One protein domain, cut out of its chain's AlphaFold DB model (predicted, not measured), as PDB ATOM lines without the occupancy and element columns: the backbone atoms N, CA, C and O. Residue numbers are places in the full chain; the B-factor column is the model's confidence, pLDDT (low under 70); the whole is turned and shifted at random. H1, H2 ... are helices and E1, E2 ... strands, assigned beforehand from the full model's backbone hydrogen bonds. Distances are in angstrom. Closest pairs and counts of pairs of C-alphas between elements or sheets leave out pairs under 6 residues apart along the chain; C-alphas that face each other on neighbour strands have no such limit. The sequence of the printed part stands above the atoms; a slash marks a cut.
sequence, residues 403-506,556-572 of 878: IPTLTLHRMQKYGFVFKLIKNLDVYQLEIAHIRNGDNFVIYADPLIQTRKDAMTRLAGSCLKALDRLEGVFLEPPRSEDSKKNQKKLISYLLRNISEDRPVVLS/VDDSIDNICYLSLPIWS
ATOM      1  N   ILE A 403      34.068  58.029 -15.633       54.12
ATOM      2  CA  ILE A 403      33.619  56.811 -14.946       54.12
ATOM      3  C   ILE A 403      32.529  56.076 -15.744       54.12
ATOM      4  O   ILE A 403      32.692  54.876 -15.946       54.12
ATOM      5  N   PRO A 404      31.465  56.729 -16.259       57.78
ATOM      6  CA  PRO A 404      30.456  56.032 -17.057       57.78
ATOM      7  C   PRO A 404      31.021  55.393 -18.330       57.78
ATOM      8  O   PRO A 404      30.671  54.263 -18.651       57.78
ATOM      9  N   THR A 405      31.911  56.094 -19.030       53.25
ATOM     10  CA  THR A 405      32.513  55.639 -20.291       53.25
ATOM     11  C   THR A 405      33.499  54.493 -20.060       53.25
ATOM     12  O   THR A 405      33.435  53.479 -20.748       53.25
ATOM     13  N   LEU A 406      34.358  54.613 -19.044       54.31
ATOM     14  CA  LEU A 406      35.308  53.575 -18.638       54.31
ATOM     15  C   LEU A 406      34.585  52.308 -18.169       54.31
ATOM     16  O   LEU A 406      34.933  51.202 -18.575       54.31
ATOM     17  N   THR A 407      33.548  52.480 -17.346       65.62
ATOM     18  CA  THR A 407      32.710  51.370 -16.878       65.62
ATOM     19  C   THR A 407      32.021  50.692 -18.055       65.62
ATOM     20  O   THR A 407      32.020  49.470 -18.117       65.62
ATOM     21  N   LEU A 408      31.474  51.455 -19.012       63.50
ATOM     22  CA  LEU A 408      30.846  50.899 -20.215       63.50
ATOM     23  C   LEU A 408      31.819  50.031 -20.998       63.50
ATOM     24  O   LEU A 408      31.490  48.895 -21.317       63.50
ATOM     25  N   HIS A 409      33.020  50.541 -21.250       54.22
ATOM     26  CA  HIS A 409      34.008  49.820 -22.033       54.22
ATOM     27  C   HIS A 409      34.467  48.525 -21.344       54.22
ATOM     28  O   HIS A 409      34.476  47.466 -21.971       54.22
ATOM     29  N   ARG A 410      34.760  48.574 -20.036       62.81
ATOM     30  CA  ARG A 410      35.151  47.376 -19.274       62.81
ATOM     31  C   ARG A 410      34.006  46.377 -19.145       62.81
ATOM     32  O   ARG A 410      34.228  45.191 -19.335       62.81
ATOM     33  N   MET A 411      32.775  46.827 -18.903       73.44
ATOM     34  CA  MET A 411      31.609  45.935 -18.865       73.44
ATOM     35  C   MET A 411      31.350  45.258 -20.214       73.44
ATOM     36  O   MET A 411      31.058  44.064 -20.238       73.44
ATOM     37  N   GLN A 412      31.543  45.970 -21.329       63.03
ATOM     38  CA  GLN A 412      31.426  45.402 -22.675       63.03
ATOM     39  C   GLN A 412      32.463  44.306 -22.953       63.03
ATOM     40  O   GLN A 412      32.117  43.331 -23.619       63.03
ATOM     41  N   LYS A 413      33.689  44.403 -22.408       61.25
ATOM     42  CA  LYS A 413      34.710  43.334 -22.502       61.25
ATOM     43  C   LYS A 413      34.196  41.999 -21.941       61.25
ATOM     44  O   LYS A 413      34.503  40.943 -22.487       61.25
ATOM     45  N   TYR A 414      33.384  42.062 -20.887       64.31
ATOM     46  CA  TYR A 414      32.761  40.906 -20.238       64.31
ATOM     47  C   TYR A 414      31.340  40.611 -20.750       64.31
ATOM     48  O   TYR A 414      30.609  39.885 -20.092       64.31
ATOM     49  N   GLY A 415      30.910  41.195 -21.875       59.84
ATOM     50  CA  GLY A 415      29.590  40.918 -22.454       59.84
ATOM     51  C   GLY A 415      28.413  41.604 -21.752       59.84
ATOM     52  O   GLY A 415      27.261  41.275 -22.030       59.84
ATOM     53  N   PHE A 416      28.649  42.585 -20.877       78.44
ATOM     54  CA  PHE A 416      27.575  43.331 -20.219       78.44
ATOM     55  C   PHE A 416      27.298  44.671 -20.894       78.44
ATOM     56  O   PHE A 416      28.197  45.443 -21.233       78.44
ATOM     57  N   VAL A 417      26.015  44.992 -21.006       70.50
ATOM     58  CA  VAL A 417      25.519  46.316 -21.381       70.50
ATOM     59  C   VAL A 417      24.710  46.882 -20.233       70.50
ATOM     60  O   VAL A 417      24.088  46.141 -19.479       70.50
ATOM     61  N   PHE A 418      24.686  48.205 -20.098       79.69
ATOM     62  CA  PHE A 418      23.852  48.826 -19.080       79.69
ATOM     63  C   PHE A 418      23.057  50.017 -19.590       79.69
ATOM     64  O   PHE A 418      23.471  50.761 -20.482       79.69
ATOM     65  N   LYS A 419      21.891  50.213 -18.977       82.50
ATOM     66  CA  LYS A 419      20.936  51.263 -19.303       82.50
ATOM     67  C   LYS A 419      20.444  51.924 -18.024       82.50
ATOM     68  O   LYS A 419      19.938  51.277 -17.117       82.50
ATOM     69  N   LEU A 420      20.567  53.248 -17.971       84.44
ATOM     70  CA  LEU A 420      20.028  54.036 -16.868       84.44
ATOM     71  C   LEU A 420      18.569  54.404 -17.139       84.44
ATOM     72  O   LEU A 420      18.264  55.052 -18.146       84.44
ATOM     73  N   ILE A 421      17.695  54.039 -16.210       84.50
ATOM     74  CA  ILE A 421      16.251  54.264 -16.237       84.50
ATOM     75  C   ILE A 421      15.858  55.063 -14.993       84.50
ATOM     76  O   ILE A 421      16.499  54.968 -13.953       84.50
ATOM     77  N   LYS A 422      14.830  55.908 -15.097       84.75
ATOM     78  CA  LYS A 422      14.250  56.611 -13.946       84.75
ATOM     79  C   LYS A 422      12.872  56.015 -13.681       84.75
ATOM     80  O   LYS A 422      12.031  56.069 -14.573       84.75
ATOM     81  N   ASN A 423      12.652  55.470 -12.487       76.62
ATOM     82  CA  ASN A 423      11.383  54.864 -12.092       76.62
ATOM     83  C   ASN A 423      10.942  55.427 -10.731       76.62
ATOM     84  O   ASN A 423      11.734  55.419  -9.795       76.62
ATOM     85  N   LEU A 424       9.710  55.946 -10.634       62.91
ATOM     86  CA  LEU A 424       9.102  56.452  -9.384       62.91
ATOM     87  C   LEU A 424      10.062  57.310  -8.522       62.91
ATOM     88  O   LEU A 424      10.264  57.052  -7.342       62.91
ATOM     89  N   ASP A 425      10.684  58.308  -9.156       72.00
ATOM     90  CA  ASP A 425      11.662  59.254  -8.584       72.00
ATOM     91  C   ASP A 425      13.038  58.726  -8.158       72.00
ATOM     92  O   ASP A 425      13.889  59.521  -7.766       72.00
ATOM     93  N   VAL A 426      13.342  57.450  -8.392       82.81
ATOM     94  CA  VAL A 426      14.679  56.880  -8.176       82.81
ATOM     95  C   VAL A 426      15.299  56.472  -9.516       82.81
ATOM     96  O   VAL A 426      14.647  55.892 -10.387       82.81
ATOM     97  N   TYR A 427      16.573  56.806  -9.732       87.31
ATOM     98  CA  TYR A 427      17.311  56.296 -10.893       87.31
ATOM     99  C   TYR A 427      17.771  54.862 -10.633       87.31
ATOM    100  O   TYR A 427      18.274  54.563  -9.557       87.31
ATOM    101  N   GLN A 428      17.662  53.989 -11.627       88.94
ATOM    102  CA  GLN A 428      18.167  52.623 -11.583       88.94
ATOM    103  C   GLN A 428      19.053  52.345 -12.798       88.94
ATOM    104  O   GLN A 428      18.769  52.807 -13.906       88.94
ATOM    105  N   LEU A 429      20.141  51.612 -12.591       89.81
ATOM    106  CA  LEU A 429      21.024  51.127 -13.642       89.81
ATOM    107  C   LEU A 429      20.732  49.643 -13.852       89.81
ATOM    108  O   LEU A 429      21.019  48.831 -12.975       89.81
ATOM    109  N   GLU A 430      20.137  49.318 -14.995       89.06
ATOM    110  CA  GLU A 430      19.920  47.941 -15.436       89.06
ATOM    111  C   GLU A 430      21.165  47.466 -16.177       89.06
ATOM    112  O   GLU A 430      21.641  48.162 -17.071       89.06
ATOM    113  N   ILE A 431      21.695  46.313 -15.793       89.94
ATOM    114  CA  ILE A 431      22.907  45.688 -16.318       89.94
ATOM    115  C   ILE A 431      22.492  44.331 -16.876       89.94
ATOM    116  O   ILE A 431      22.100  43.450 -16.116       89.94
ATOM    117  N   ALA A 432      22.581  44.167 -18.188       78.75
ATOM    118  CA  ALA A 432      22.174  42.966 -18.902       78.75
ATOM    119  C   ALA A 432      23.399  42.244 -19.461       78.75
ATOM    120  O   ALA A 432      24.279  42.904 -20.022       78.75
ATOM    121  N   HIS A 433      23.453  40.916 -19.353       79.38
ATOM    122  CA  HIS A 433      24.426  40.132 -20.115       79.38
ATOM    123  C   HIS A 433      23.881  39.879 -21.524       79.38
ATOM    124  O   HIS A 433      22.776  39.361 -21.684       79.38
ATOM    125  N   ILE A 434      24.638  40.248 -22.558       53.56
ATOM    126  CA  ILE A 434      24.143  40.249 -23.945       53.56
ATOM    127  C   ILE A 434      23.841  38.849 -24.491       53.56
ATOM    128  O   ILE A 434      23.066  38.742 -25.435       53.56
ATOM    129  N   ARG A 435      24.429  37.794 -23.911       49.47
ATOM    130  CA  ARG A 435      24.266  36.398 -24.363       49.47
ATOM    131  C   ARG A 435      23.293  35.595 -23.503       49.47
ATOM    132  O   ARG A 435      22.500  34.831 -24.039       49.47
ATOM    133  N   ASN A 436      23.301  35.819 -22.190       66.12
ATOM    134  CA  ASN A 436      22.495  35.024 -21.253       66.12
ATOM    135  C   ASN A 436      21.112  35.663 -21.045       66.12
ATOM    136  O   ASN A 436      20.194  35.011 -20.559       66.12
ATOM    137  N   GLY A 437      20.944  36.947 -21.403       57.38
ATOM    138  CA  GLY A 437      19.688  37.694 -21.247       57.38
ATOM    139  C   GLY A 437      19.322  38.019 -19.793       57.38
ATOM    140  O   GLY A 437      18.323  38.698 -19.539       57.38
ATOM    141  N   ASP A 438      20.144  37.554 -18.856       73.12
ATOM    142  CA  ASP A 438      20.082  37.831 -17.434       73.12
ATOM    143  C   ASP A 438      20.196  39.343 -17.195       73.12
ATOM    144  O   ASP A 438      20.892  40.057 -17.926       73.12
ATOM    145  N   ASN A 439      19.468  39.841 -16.191       83.44
ATOM    146  CA  ASN A 439      19.407  41.264 -15.864       83.44
ATOM    147  C   ASN A 439      19.624  41.496 -14.371       83.44
ATOM    148  O   ASN A 439      19.021  40.838 -13.521       83.44
ATOM    149  N   PHE A 440      20.412  42.516 -14.052       90.44
ATOM    150  CA  PHE A 440      20.672  42.970 -12.694       90.44
ATOM    151  C   PHE A 440      20.422  44.464 -12.567       90.44
ATOM    152  O   PHE A 440      20.770  45.236 -13.454       90.44
ATOM    153  N   VAL A 441      19.832  44.897 -11.454       89.69
ATOM    154  CA  VAL A 441      19.442  46.301 -11.269       89.69
ATOM    155  C   VAL A 441      20.073  46.869 -10.008       89.69
ATOM    156  O   VAL A 441      19.927  46.306  -8.923       89.69
ATOM    157  N   ILE A 442      20.740  48.016 -10.148       89.50
ATOM    158  CA  ILE A 442      21.273  48.802  -9.029       89.50
ATOM    159  C   ILE A 442      20.488  50.102  -8.920       89.50
ATOM    160  O   ILE A 442      20.338  50.828  -9.901       89.50
ATOM    161  N   TYR A 443      20.028  50.423  -7.716       87.75
ATOM    162  CA  TYR A 443      19.258  51.632  -7.443       87.75
ATOM    163  C   TYR A 443      20.160  52.755  -6.929       87.75
ATOM    164  O   TYR A 443      21.045  52.531  -6.100       87.75
ATOM    165  N   ALA A 444      19.940  53.968  -7.432       84.44
ATOM    166  CA  ALA A 444      20.545  55.184  -6.909       84.44
ATOM    167  C   ALA A 444      19.921  55.545  -5.558       84.44
ATOM    168  O   ALA A 444      18.785  55.183  -5.258       84.44
ATOM    169  N   ASP A 445      20.657  56.320  -4.767       79.94
ATOM    170  CA  ASP A 445      20.104  57.000  -3.597       79.94
ATOM    171  C   ASP A 445      18.929  57.907  -4.034       79.94
ATOM    172  O   ASP A 445      19.111  58.698  -4.970       79.94
ATOM    173  N   PRO A 446      17.748  57.826  -3.387       80.12
ATOM    174  CA  PRO A 446      16.603  58.697  -3.666       80.12
ATOM    175  C   PRO A 446      16.915  60.201  -3.603       80.12
ATOM    176  O   PRO A 446      16.224  61.003  -4.226       80.12
ATOM    177  N   LEU A 447      17.970  60.604  -2.887       76.38
ATOM    178  CA  LEU A 447      18.439  61.990  -2.825       76.38
ATOM    179  C   LEU A 447      19.091  62.468  -4.137       76.38
ATOM    180  O   LEU A 447      19.276  63.672  -4.335       76.38
ATOM    181  N   ILE A 448      19.454  61.561  -5.051       75.12
ATOM    182  CA  ILE A 448      20.097  61.898  -6.324       75.12
ATOM    183  C   ILE A 448      19.043  62.305  -7.353       75.12
ATOM    184  O   ILE A 448      18.348  61.483  -7.947       75.12
ATOM    185  N   GLN A 449      18.989  63.604  -7.634       71.25
ATOM    186  CA  GLN A 449      17.980  64.173  -8.531       71.25
ATOM    187  C   GLN A 449      18.431  64.248  -9.997       71.25
ATOM    188  O   GLN A 449      17.596  64.270 -10.910       71.25
ATOM    189  N   THR A 450      19.742  64.265 -10.261       74.56
ATOM    190  CA  THR A 450      20.270  64.423 -11.622       74.56
ATOM    191  C   THR A 450      20.645  63.080 -12.249       74.56
ATOM    192  O   THR A 450      21.290  62.230 -11.637       74.56
ATOM    193  N   ARG A 451      20.284  62.904 -13.527       74.25
ATOM    194  CA  ARG A 451      20.637  61.714 -14.319       74.25
ATOM    195  C   ARG A 451      22.153  61.506 -14.402       74.25
ATOM    196  O   ARG A 451      22.609  60.368 -14.438       74.25
ATOM    197  N   LYS A 452      22.921  62.600 -14.461       64.94
ATOM    198  CA  LYS A 452      24.385  62.568 -14.553       64.94
ATOM    199  C   LYS A 452      24.993  62.018 -13.267       64.94
ATOM    200  O   LYS A 452      25.733  61.048 -13.333       64.94
ATOM    201  N   ASP A 453      24.614  62.567 -12.117       68.56
ATOM    202  CA  ASP A 453      25.140  62.107 -10.830       68.56
ATOM    203  C   ASP A 453      24.699  60.672 -10.526       68.56
ATOM    204  O   ASP A 453      25.488  59.888  -9.997       68.56
ATOM    205  N   ALA A 454      23.478  60.298 -10.929       77.00
ATOM    206  CA  ALA A 454      23.006  58.920 -10.847       77.00
ATOM    207  C   ALA A 454      23.860  57.981 -11.707       77.00
ATOM    208  O   ALA A 454      24.360  56.983 -11.195       77.00
ATOM    209  N   MET A 455      24.088  58.321 -12.983       82.12
ATOM    210  CA  MET A 455      24.943  57.526 -13.868       82.12
ATOM    211  C   MET A 455      26.350  57.384 -13.292       82.12
ATOM    212  O   MET A 455      26.863  56.278 -13.208       82.12
ATOM    213  N   THR A 456      26.971  58.482 -12.865       71.88
ATOM    214  CA  THR A 456      28.333  58.471 -12.329       71.88
ATOM    215  C   THR A 456      28.445  57.617 -11.067       71.88
ATOM    216  O   THR A 456      29.370  56.814 -10.963       71.88
ATOM    217  N   ARG A 457      27.516  57.748 -10.109       73.19
ATOM    218  CA  ARG A 457      27.564  56.973  -8.856       73.19
ATOM    219  C   ARG A 457      27.262  55.490  -9.069       73.19
ATOM    220  O   ARG A 457      27.922  54.643  -8.463       73.19
ATOM    221  N   LEU A 458      26.295  55.171  -9.930       82.81
ATOM    222  CA  LEU A 458      25.942  53.787 -10.243       82.81
ATOM    223  C   LEU A 458      27.033  53.109 -11.076       82.81
ATOM    224  O   LEU A 458      27.489  52.034 -10.697       82.81
ATOM    225  N   ALA A 459      27.548  53.768 -12.117       78.88
ATOM    226  CA  ALA A 459      28.681  53.267 -12.894       78.88
ATOM    227  C   ALA A 459      29.937  53.102 -12.024       78.88
ATOM    228  O   ALA A 459      30.605  52.079 -12.101       78.88
ATOM    229  N   GLY A 460      30.209  54.037 -11.107       70.50
ATOM    230  CA  GLY A 460      31.309  53.900 -10.147       70.50
ATOM    231  C   GLY A 460      31.155  52.704  -9.202       70.50
ATOM    232  O   GLY A 460      32.152  52.147  -8.749       70.50
ATOM    233  N   SER A 461      29.922  52.271  -8.920       80.19
ATOM    234  CA  SER A 461      29.669  51.051  -8.145       80.19
ATOM    235  C   SER A 461      29.973  49.789  -8.957       80.19
ATOM    236  O   SER A 461      30.533  48.843  -8.406       80.19
ATOM    237  N   CYS A 462      29.668  49.790 -10.258       84.06
ATOM    238  CA  CYS A 462      30.049  48.711 -11.170       84.06
ATOM    239  C   CYS A 462      31.562  48.644 -11.373       84.06
ATOM    240  O   CYS A 462      32.132  47.563 -11.302       84.06
ATOM    241  N   LEU A 463      32.222  49.792 -11.548       76.19
ATOM    242  CA  LEU A 463      33.673  49.863 -11.706       76.19
ATOM    243  C   LEU A 463      34.400  49.255 -10.501       76.19
ATOM    244  O   LEU A 463      35.260  48.406 -10.673       76.19
ATOM    245  N   LYS A 464      33.967  49.588  -9.279       74.44
ATOM    246  CA  LYS A 464      34.509  48.996  -8.043       74.44
ATOM    247  C   LYS A 464      34.268  47.491  -7.914       74.44
ATOM    248  O   LYS A 464      35.022  46.825  -7.210       74.44
ATOM    249  N   ALA A 465      33.196  46.971  -8.511       84.06
ATOM    250  CA  ALA A 465      32.953  45.532  -8.548       84.06
ATOM    251  C   ALA A 465      33.896  44.853  -9.549       84.06
ATOM    252  O   ALA A 465      34.480  43.829  -9.221       84.06
ATOM    253  N   LEU A 466      34.112  45.463 -10.718       78.44
ATOM    254  CA  LEU A 466      35.095  44.992 -11.695       78.44
ATOM    255  C   LEU A 466      36.522  45.034 -11.135       78.44
ATOM    256  O   LEU A 466      37.226  44.043 -11.230       78.44
ATOM    257  N   ASP A 467      36.928  46.118 -10.471       75.69
ATOM    258  CA  ASP A 467      38.259  46.227  -9.848       75.69
ATOM    259  C   ASP A 467      38.511  45.137  -8.796       75.69
ATOM    260  O   ASP A 467      39.642  44.695  -8.616       75.69
ATOM    261  N   ARG A 468      37.460  44.684  -8.103       82.69
ATOM    262  CA  ARG A 468      37.527  43.552  -7.167       82.69
ATOM    263  C   ARG A 468      37.698  42.223  -7.886       82.69
ATOM    264  O   ARG A 468      38.551  41.430  -7.503       82.69
ATOM    265  N   LEU A 469      36.910  41.999  -8.939       84.25
ATOM    266  CA  LEU A 469      37.038  40.808  -9.780       84.25
ATOM    267  C   LEU A 469      38.425  40.707 -10.406       84.25
ATOM    268  O   LEU A 469      38.977  39.620 -10.478       84.25
ATOM    269  N   GLU A 470      39.001  41.838 -10.795       75.06
ATOM    270  CA  GLU A 470      40.324  41.910 -11.410       75.06
ATOM    271  C   GLU A 470      41.473  41.939 -10.386       75.06
ATOM    272  O   GLU A 470      42.630  42.077 -10.764       75.06
ATOM    273  N   GLY A 471      41.177  41.830  -9.085       70.25
ATOM    274  CA  GLY A 471      42.197  41.809  -8.031       70.25
ATOM    275  C   GLY A 471      42.912  43.146  -7.794       70.25
ATOM    276  O   GLY A 471      43.857  43.205  -7.014       70.25
ATOM    277  N   VAL A 472      42.448  44.234  -8.419       69.06
ATOM    278  CA  VAL A 472      42.998  45.598  -8.303       69.06
ATOM    279  C   VAL A 472      42.639  46.234  -6.956       69.06
ATOM    280  O   VAL A 472      43.388  47.051  -6.419       69.06
ATOM    281  N   PHE A 473      41.483  45.877  -6.390       69.25
ATOM    282  CA  PHE A 473      40.978  46.460  -5.149       69.25
ATOM    283  C   PHE A 473      40.408  45.397  -4.208       69.25
ATOM    284  O   PHE A 473      39.348  44.843  -4.472       69.25
ATOM    285  N   LEU A 474      41.072  45.154  -3.073       73.06
ATOM    286  CA  LEU A 474      40.713  44.084  -2.125       73.06
ATOM    287  C   LEU A 474      40.150  44.592  -0.785       73.06
ATOM    288  O   LEU A 474      39.920  43.805   0.124       73.06
ATOM    289  N   GLU A 475      39.908  45.895  -0.626       76.62
ATOM    290  CA  GLU A 475      39.436  46.438   0.656       76.62
ATOM    291  C   GLU A 475      37.937  46.165   0.915       76.62
ATOM    292  O   GLU A 475      37.108  46.222  -0.018       76.62
ATOM    293  N   PRO A 476      37.543  45.943   2.189       73.12
ATOM    294  CA  PRO A 476      36.146  45.758   2.560       73.12
ATOM    295  C   PRO A 476      35.303  47.000   2.217       73.12
ATOM    296  O   PRO A 476      35.762  48.142   2.336       73.12
ATOM    297  N   PRO A 477      34.037  46.824   1.797       75.25
ATOM    298  CA  PRO A 477      33.112  47.941   1.627       75.25
ATOM    299  C   PRO A 477      32.904  48.710   2.938       75.25
ATOM    300  O   PRO A 477      32.779  48.116   4.004       75.25
ATOM    301  N   ARG A 478      32.810  50.045   2.853       73.50
ATOM    302  CA  ARG A 478      32.693  50.935   4.027       73.50
ATOM    303  C   ARG A 478      31.346  50.858   4.757       73.50
ATOM    304  O   ARG A 478      31.236  51.374   5.862       73.50
ATOM    305  N   SER A 479      30.318  50.280   4.135       78.44
ATOM    306  CA  SER A 479      28.985  50.128   4.726       78.44
ATOM    307  C   SER A 479      28.380  48.769   4.395       78.44
ATOM    308  O   SER A 479      28.644  48.208   3.327       78.44
ATOM    309  N   GLU A 480      27.524  48.265   5.285       77.50
ATOM    310  CA  GLU A 480      26.835  46.981   5.105       77.50
ATOM    311  C   GLU A 480      25.910  46.967   3.877       77.50
ATOM    312  O   GLU A 480      25.886  45.992   3.126       77.50
ATOM    313  N   ASP A 481      25.230  48.076   3.569       73.44
ATOM    314  CA  ASP A 481      24.421  48.180   2.345       73.44
ATOM    315  C   ASP A 481      25.279  48.124   1.075       73.44
ATOM    316  O   ASP A 481      24.929  47.455   0.095       73.44
ATOM    317  N   SER A 482      26.445  48.782   1.091       74.81
ATOM    318  CA  SER A 482      27.399  48.706  -0.017       74.81
ATOM    319  C   SER A 482      27.928  47.286  -0.173       74.81
ATOM    320  O   SER A 482      28.051  46.816  -1.302       74.81
ATOM    321  N   LYS A 483      28.182  46.590   0.936       82.50
ATOM    322  CA  LYS A 483      28.630  45.198   0.958       82.50
ATOM    323  C   LYS A 483      27.593  44.252   0.371       82.50
ATOM    324  O   LYS A 483      27.923  43.473  -0.517       82.50
ATOM    325  N   LYS A 484      26.325  44.389   0.761       85.88
ATOM    326  CA  LYS A 484      25.210  43.606   0.213       85.88
ATOM    327  C   LYS A 484      25.021  43.832  -1.289       85.88
ATOM    328  O   LYS A 484      24.814  42.872  -2.029       85.88
ATOM    329  N   ASN A 485      25.109  45.082  -1.745       82.00
ATOM    330  CA  ASN A 485      24.970  45.416  -3.165       82.00
ATOM    331  C   ASN A 485      26.164  44.933  -3.994       82.00
ATOM    332  O   ASN A 485      25.961  44.362  -5.063       82.00
ATOM    333  N   GLN A 486      27.392  45.108  -3.495       87.06
ATOM    334  CA  GLN A 486      28.596  44.581  -4.143       87.06
ATOM    335  C   GLN A 486      28.563  43.055  -4.196       87.06
ATOM    336  O   GLN A 486      28.813  42.513  -5.262       87.06
ATOM    337  N   LYS A 487      28.153  42.370  -3.117       92.62
ATOM    338  CA  LYS A 487      28.011  40.908  -3.099       92.62
ATOM    339  C   LYS A 487      27.115  40.400  -4.222       92.62
ATOM    340  O   LYS A 487      27.498  39.516  -4.982       92.62
ATOM    341  N   LYS A 488      25.925  40.990  -4.348       91.88
ATOM    342  CA  LYS A 488      24.963  40.619  -5.390       91.88
ATOM    343  C   LYS A 488      25.480  40.919  -6.796       91.88
ATOM    344  O   LYS A 488      25.299  40.101  -7.687       91.88
ATOM    345  N   LEU A 489      26.116  42.075  -6.985       92.25
ATOM    346  CA  LEU A 489      26.639  42.486  -8.285       92.25
ATOM    347  C   LEU A 489      27.817  41.612  -8.722       92.25
ATOM    348  O   LEU A 489      27.809  41.109  -9.835       92.25
ATOM    349  N   ILE A 490      28.799  41.394  -7.848       92.94
ATOM    350  CA  ILE A 490      29.972  40.549  -8.104       92.94
ATOM    351  C   ILE A 490      29.529  39.125  -8.448       92.94
ATOM    352  O   ILE A 490      29.967  38.591  -9.463       92.94
ATOM    353  N   SER A 491      28.608  38.551  -7.668       94.00
ATOM    354  CA  SER A 491      28.093  37.197  -7.924       94.00
ATOM    355  C   SER A 491      27.316  37.124  -9.242       94.00
ATOM    356  O   SER A 491      27.512  36.201 -10.026       94.00
ATOM    357  N   TYR A 492      26.494  38.135  -9.543       93.88
ATOM    358  CA  TYR A 492      25.791  38.226 -10.824       93.88
ATOM    359  C   TYR A 492      26.750  38.281 -12.020       93.88
ATOM    360  O   TYR A 492      26.538  37.565 -13.002       93.88
ATOM    361  N   LEU A 493      27.797  39.109 -11.932       92.19
ATOM    362  CA  LEU A 493      28.795  39.245 -12.990       92.19
ATOM    363  C   LEU A 493      29.581  37.947 -13.167       92.19
ATOM    364  O   LEU A 493      29.648  37.446 -14.283       92.19
ATOM    365  N   LEU A 494      30.117  37.373 -12.086       91.69
ATOM    366  CA  LEU A 494      30.882  36.124 -12.141       91.69
ATOM    367  C   LEU A 494      30.071  34.972 -12.707       91.69
ATOM    368  O   LEU A 494      30.572  34.276 -13.580       91.69
ATOM    369  N   ARG A 495      28.823  34.796 -12.260       91.38
ATOM    370  CA  ARG A 495      27.958  33.732 -12.770       91.38
ATOM    371  C   ARG A 495      27.791  33.850 -14.280       91.38
ATOM    372  O   ARG A 495      28.099  32.906 -14.996       91.38
ATOM    373  N   ASN A 496      27.395  35.026 -14.757       87.94
ATOM    374  CA  ASN A 496      27.173  35.259 -16.183       87.94
ATOM    375  C   ASN A 496      28.466  35.132 -17.005       87.94
ATOM    376  O   ASN A 496      28.431  34.538 -18.076       87.94
ATOM    377  N   ILE A 497      29.609  35.608 -16.494       86.25
ATOM    378  CA  ILE A 497      30.923  35.422 -17.138       86.25
ATOM    379  C   ILE A 497      31.288  33.935 -17.202       86.25
ATOM    380  O   ILE A 497      31.768  33.468 -18.229       86.25
ATOM    381  N   SER A 498      31.053  33.189 -16.122       86.75
ATOM    382  CA  SER A 498      31.370  31.762 -16.056       86.75
ATOM    383  C   SER A 498      30.462  30.903 -16.930       86.75
ATOM    384  O   SER A 498      30.924  29.942 -17.530       86.75
ATOM    385  N   GLU A 499      29.190  31.276 -17.061       80.94
ATOM    386  CA  GLU A 499      28.246  30.636 -17.979       80.94
ATOM    387  C   GLU A 499      28.577  30.953 -19.442       80.94
ATOM    388  O   GLU A 499      28.445  30.087 -20.302       80.94
ATOM    389  N   ASP A 500      29.020  32.182 -19.724       75.25
ATOM    390  CA  ASP A 500      29.440  32.610 -21.061       75.25
ATOM    391  C   ASP A 500      30.762  31.967 -21.501       75.25
ATOM    392  O   ASP A 500      30.963  31.651 -22.675       75.25
ATOM    393  N   ARG A 501      31.680  31.772 -20.551       73.12
ATOM    394  CA  ARG A 501      32.999  31.169 -20.762       73.12
ATOM    395  C   ARG A 501      33.232  30.045 -19.754       73.12
ATOM    396  O   ARG A 501      34.007  30.225 -18.807       73.12
ATOM    397  N   PRO A 502      32.572  28.890 -19.929       75.88
ATOM    398  CA  PRO A 502      32.744  27.772 -19.020       75.88
ATOM    399  C   PRO A 502      34.169  27.232 -19.120       75.88
ATOM    400  O   PRO A 502      34.682  26.975 -20.209       75.88
ATOM    401  N   VAL A 503      34.802  27.048 -17.965       78.00
ATOM    402  CA  VAL A 503      36.123  26.429 -17.858       78.00
ATOM    403  C   VAL A 503      35.915  24.952 -17.540       78.00
ATOM    404  O   VAL A 503      35.458  24.597 -16.455       78.00
ATOM    405  N   VAL A 504      36.221  24.086 -18.506       79.88
ATOM    406  CA  VAL A 504      36.400  22.644 -18.252       79.88
ATOM    407  C   VAL A 504      37.676  22.483 -17.420       79.88
ATOM    408  O   VAL A 504      38.504  23.380 -17.484       79.88
ATOM    409  N   LEU A 505      37.816  21.431 -16.604       80.88
ATOM    410  CA  LEU A 505      39.001  21.112 -15.780       80.88
ATOM    411  C   LEU A 505      39.305  19.612 -15.838       80.88
ATOM    412  O   LEU A 505      38.377  18.803 -15.829       80.88
ATOM    413  N   SER A 506      40.587  19.238 -15.871       87.75
ATOM    414  CA  SER A 506      41.019  17.836 -15.824       87.75
ATOM    415  C   SER A 506      40.945  17.323 -14.386       87.75
ATOM    416  O   SER A 506      40.952  18.111 -13.434       87.75
ATOM    417  N   VAL A 556      30.846  37.389  -2.138       92.25
ATOM    418  CA  VAL A 556      30.211  36.419  -3.037       92.25
ATOM    419  C   VAL A 556      29.107  35.668  -2.309       92.25
ATOM    420  O   VAL A 556      29.094  35.598  -1.072       92.25
ATOM    421  N   ASP A 557      28.109  35.204  -3.054       88.56
ATOM    422  CA  ASP A 557      27.099  34.273  -2.559       88.56
ATOM    423  C   ASP A 557      27.552  32.814  -2.672       88.56
ATOM    424  O   ASP A 557      28.599  32.513  -3.242       88.56
ATOM    425  N   ASP A 558      26.767  31.918  -2.080       84.31
ATOM    426  CA  ASP A 558      27.120  30.502  -1.961       84.31
ATOM    427  C   ASP A 558      27.020  29.751  -3.301       84.31
ATOM    428  O   ASP A 558      27.408  28.588  -3.377       84.31
ATOM    429  N   SER A 559      26.486  30.396  -4.348       81.88
ATOM    430  CA  SER A 559      26.409  29.824  -5.697       81.88
ATOM    431  C   SER A 559      27.693  30.015  -6.501       81.88
ATOM    432  O   SER A 559      27.870  29.352  -7.518       81.88
ATOM    433  N   ILE A 560      28.586  30.897  -6.044       91.31
ATOM    434  CA  ILE A 560      29.884  31.139  -6.668       91.31
ATOM    435  C   ILE A 560      30.931  30.269  -5.990       91.31
ATOM    436  O   ILE A 560      31.089  30.301  -4.769       91.31
ATOM    437  N   ASP A 561      31.697  29.540  -6.791       89.31
ATOM    438  CA  ASP A 561      32.862  28.804  -6.332       89.31
ATOM    439  C   ASP A 561      34.158  29.388  -6.914       89.31
ATOM    440  O   ASP A 561      34.178  30.389  -7.632       89.31
ATOM    441  N   ASN A 562      35.280  28.770  -6.563       88.19
ATOM    442  CA  ASN A 562      36.592  29.165  -7.061       88.19
ATOM    443  C   ASN A 562      36.784  28.886  -8.565       88.19
ATOM    444  O   ASN A 562      37.669  29.484  -9.165       88.19
ATOM    445  N   ILE A 563      35.974  28.017  -9.185       88.44
ATOM    446  CA  ILE A 563      36.058  27.711 -10.620       88.44
ATOM    447  C   ILE A 563      35.486  28.880 -11.427       88.44
ATOM    448  O   ILE A 563      36.085  29.263 -12.427       88.44
ATOM    449  N   CYS A 564      34.415  29.530 -10.954       89.25
ATOM    450  CA  CYS A 564      33.854  30.726 -11.601       89.25
ATOM    451  C   CYS A 564      34.896  31.833 -11.848       89.25
ATOM    452  O   CYS A 564      34.785  32.589 -12.812       89.25
ATOM    453  N   TYR A 565      35.915  31.938 -10.990       91.00
ATOM    454  CA  TYR A 565      36.979  32.934 -11.130       91.00
ATOM    455  C   TYR A 565      37.937  32.635 -12.283       91.00
ATOM    456  O   TYR A 565      38.543  33.570 -12.798       91.00
ATOM    457  N   LEU A 566      38.062  31.380 -12.718       86.50
ATOM    458  CA  LEU A 566      38.922  30.994 -13.843       86.50
ATOM    459  C   LEU A 566      38.411  31.540 -15.177       86.50
ATOM    460  O   LEU A 566      39.197  31.775 -16.088       86.50
ATOM    461  N   SER A 567      37.111  31.812 -15.276       82.75
ATOM    462  CA  SER A 567      36.490  32.413 -16.458       82.75
ATOM    463  C   SER A 567      36.819  33.900 -16.636       82.75
ATOM    464  O   SER A 567      36.386  34.498 -17.620       82.75
ATOM    465  N   LEU A 568      37.549  34.525 -15.702       80.50
ATOM    466  CA  LEU A 568      37.923  35.936 -15.787       80.50
ATOM    467  C   LEU A 568      39.060  36.159 -16.807       80.50
ATOM    468  O   LEU A 568      40.158  35.643 -16.620       80.50
ATOM    469  N   PRO A 569      38.865  37.016 -17.827       61.50
ATOM    470  CA  PRO A 569      39.908  37.437 -18.763       61.50
ATOM    471  C   PRO A 569      41.211  37.999 -18.178       61.50
ATOM    472  O   PRO A 569      42.123  38.262 -18.943       61.50
ATOM    473  N   ILE A 570      41.331  38.240 -16.873       62.50
ATOM    474  CA  ILE A 570      42.607  38.677 -16.273       62.50
ATOM    475  C   ILE A 570      43.680  37.586 -16.315       62.50
ATOM    476  O   ILE A 570      44.861  37.879 -16.172       62.50
ATOM    477  N   TRP A 571      43.267  36.335 -16.517       64.62
ATOM    478  CA  TRP A 571      44.170  35.198 -16.633       64.62
ATOM    479  C   TRP A 571      44.647  34.964 -18.072       64.62
ATOM    480  O   TRP A 571      45.518  34.128 -18.275       64.62
ATOM    481  N   SER A 572      44.108  35.682 -19.072       45.72
ATOM    482  CA  SER A 572      44.404  35.417 -20.489       45.72
ATOM    483  C   SER A 572      45.821  35.801 -20.924       45.72
ATOM    484  O   SER A 572      46.269  35.303 -21.946       45.72
TER     485      SER A 572
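This is residues 403 to 506 and 556 to 572 of the 878 residues of a protein of Escherichia coli (UniProt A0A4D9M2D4). A small, twisted three-stranded sheet has helices over one face, where H2 and H3 cross steeply and H1 lies beside H2 near E1; the other face is bare. Short H4 packs on H3 away from the sheet. The printed part has 121 residues, in the order H1 E1 E2 E3 H2 H3 H4; the class is mixed, helices and strands, and the sheet E1 - E2 - E3 is antiparallel. It is compact, with a radius of gyration of the C-alphas of 14.4 A, yet elongated, spanning 52 by 30 by 24 A.

The strands are E1, residues 416 to 423, 21.5 A long; E2, residues 426 to 433, 22.8 A; and E3, residues 439 to 443. H1, residues 403 to 413, begins at C-alpha 403 (33.619, 56.811, -14.946). H2, residues 451 to 469, is 27.0 A long, and H3, residues 480 to 500, is 30.0 A. H4, residues 564 to 567, ends at C-alpha 567 (36.490, 32.413, -16.458).

E1, E2 and E3 form a meander, each strand the antiparallel neighbour of the one before; N 419 and O 430 are 2.8 A apart, N 431 and O 440 2.7 A. H1, H2 and H3 are on the same face, making two layers, helices on one face of a sheet. H2, at a height of 9.9 A over the sheet, runs slantwise to the strands, at 39 degrees to E2 on the local plane. H3, at a height of 10.1 A, runs along them, at 16 degrees to E3 on the local plane. With residues 461 to 469 alone H2 touches H3 at a steep tilt of 66 degrees; their closest C-alphas, of Ala 465 and Ile 490, are 5.8 A apart. H1, over none of the strands, touches H2; the closest C-alphas, of Pro 404 and Ala 459, are 5.3 A apart. H4 touches H3, with the closest C-alphas, of Ser 498 and Ser 567, 5.2 A apart. Every O i to N i+4 pair is within hydrogen-bond range in H1, H2 and H3; H4 is too short for such a pair.

The C-alphas farthest apart, of Gln 449 and Ser 506, are 52.3 A apart. Residues 507 to 555 are not printed, and C-alphas 506 and 556 are 25.0 A apart across the cut. Of the links that are printed whole, none is long. Mean pLDDT of the printed part is 77.6; 25 residues are under 70, among them 403 to 410.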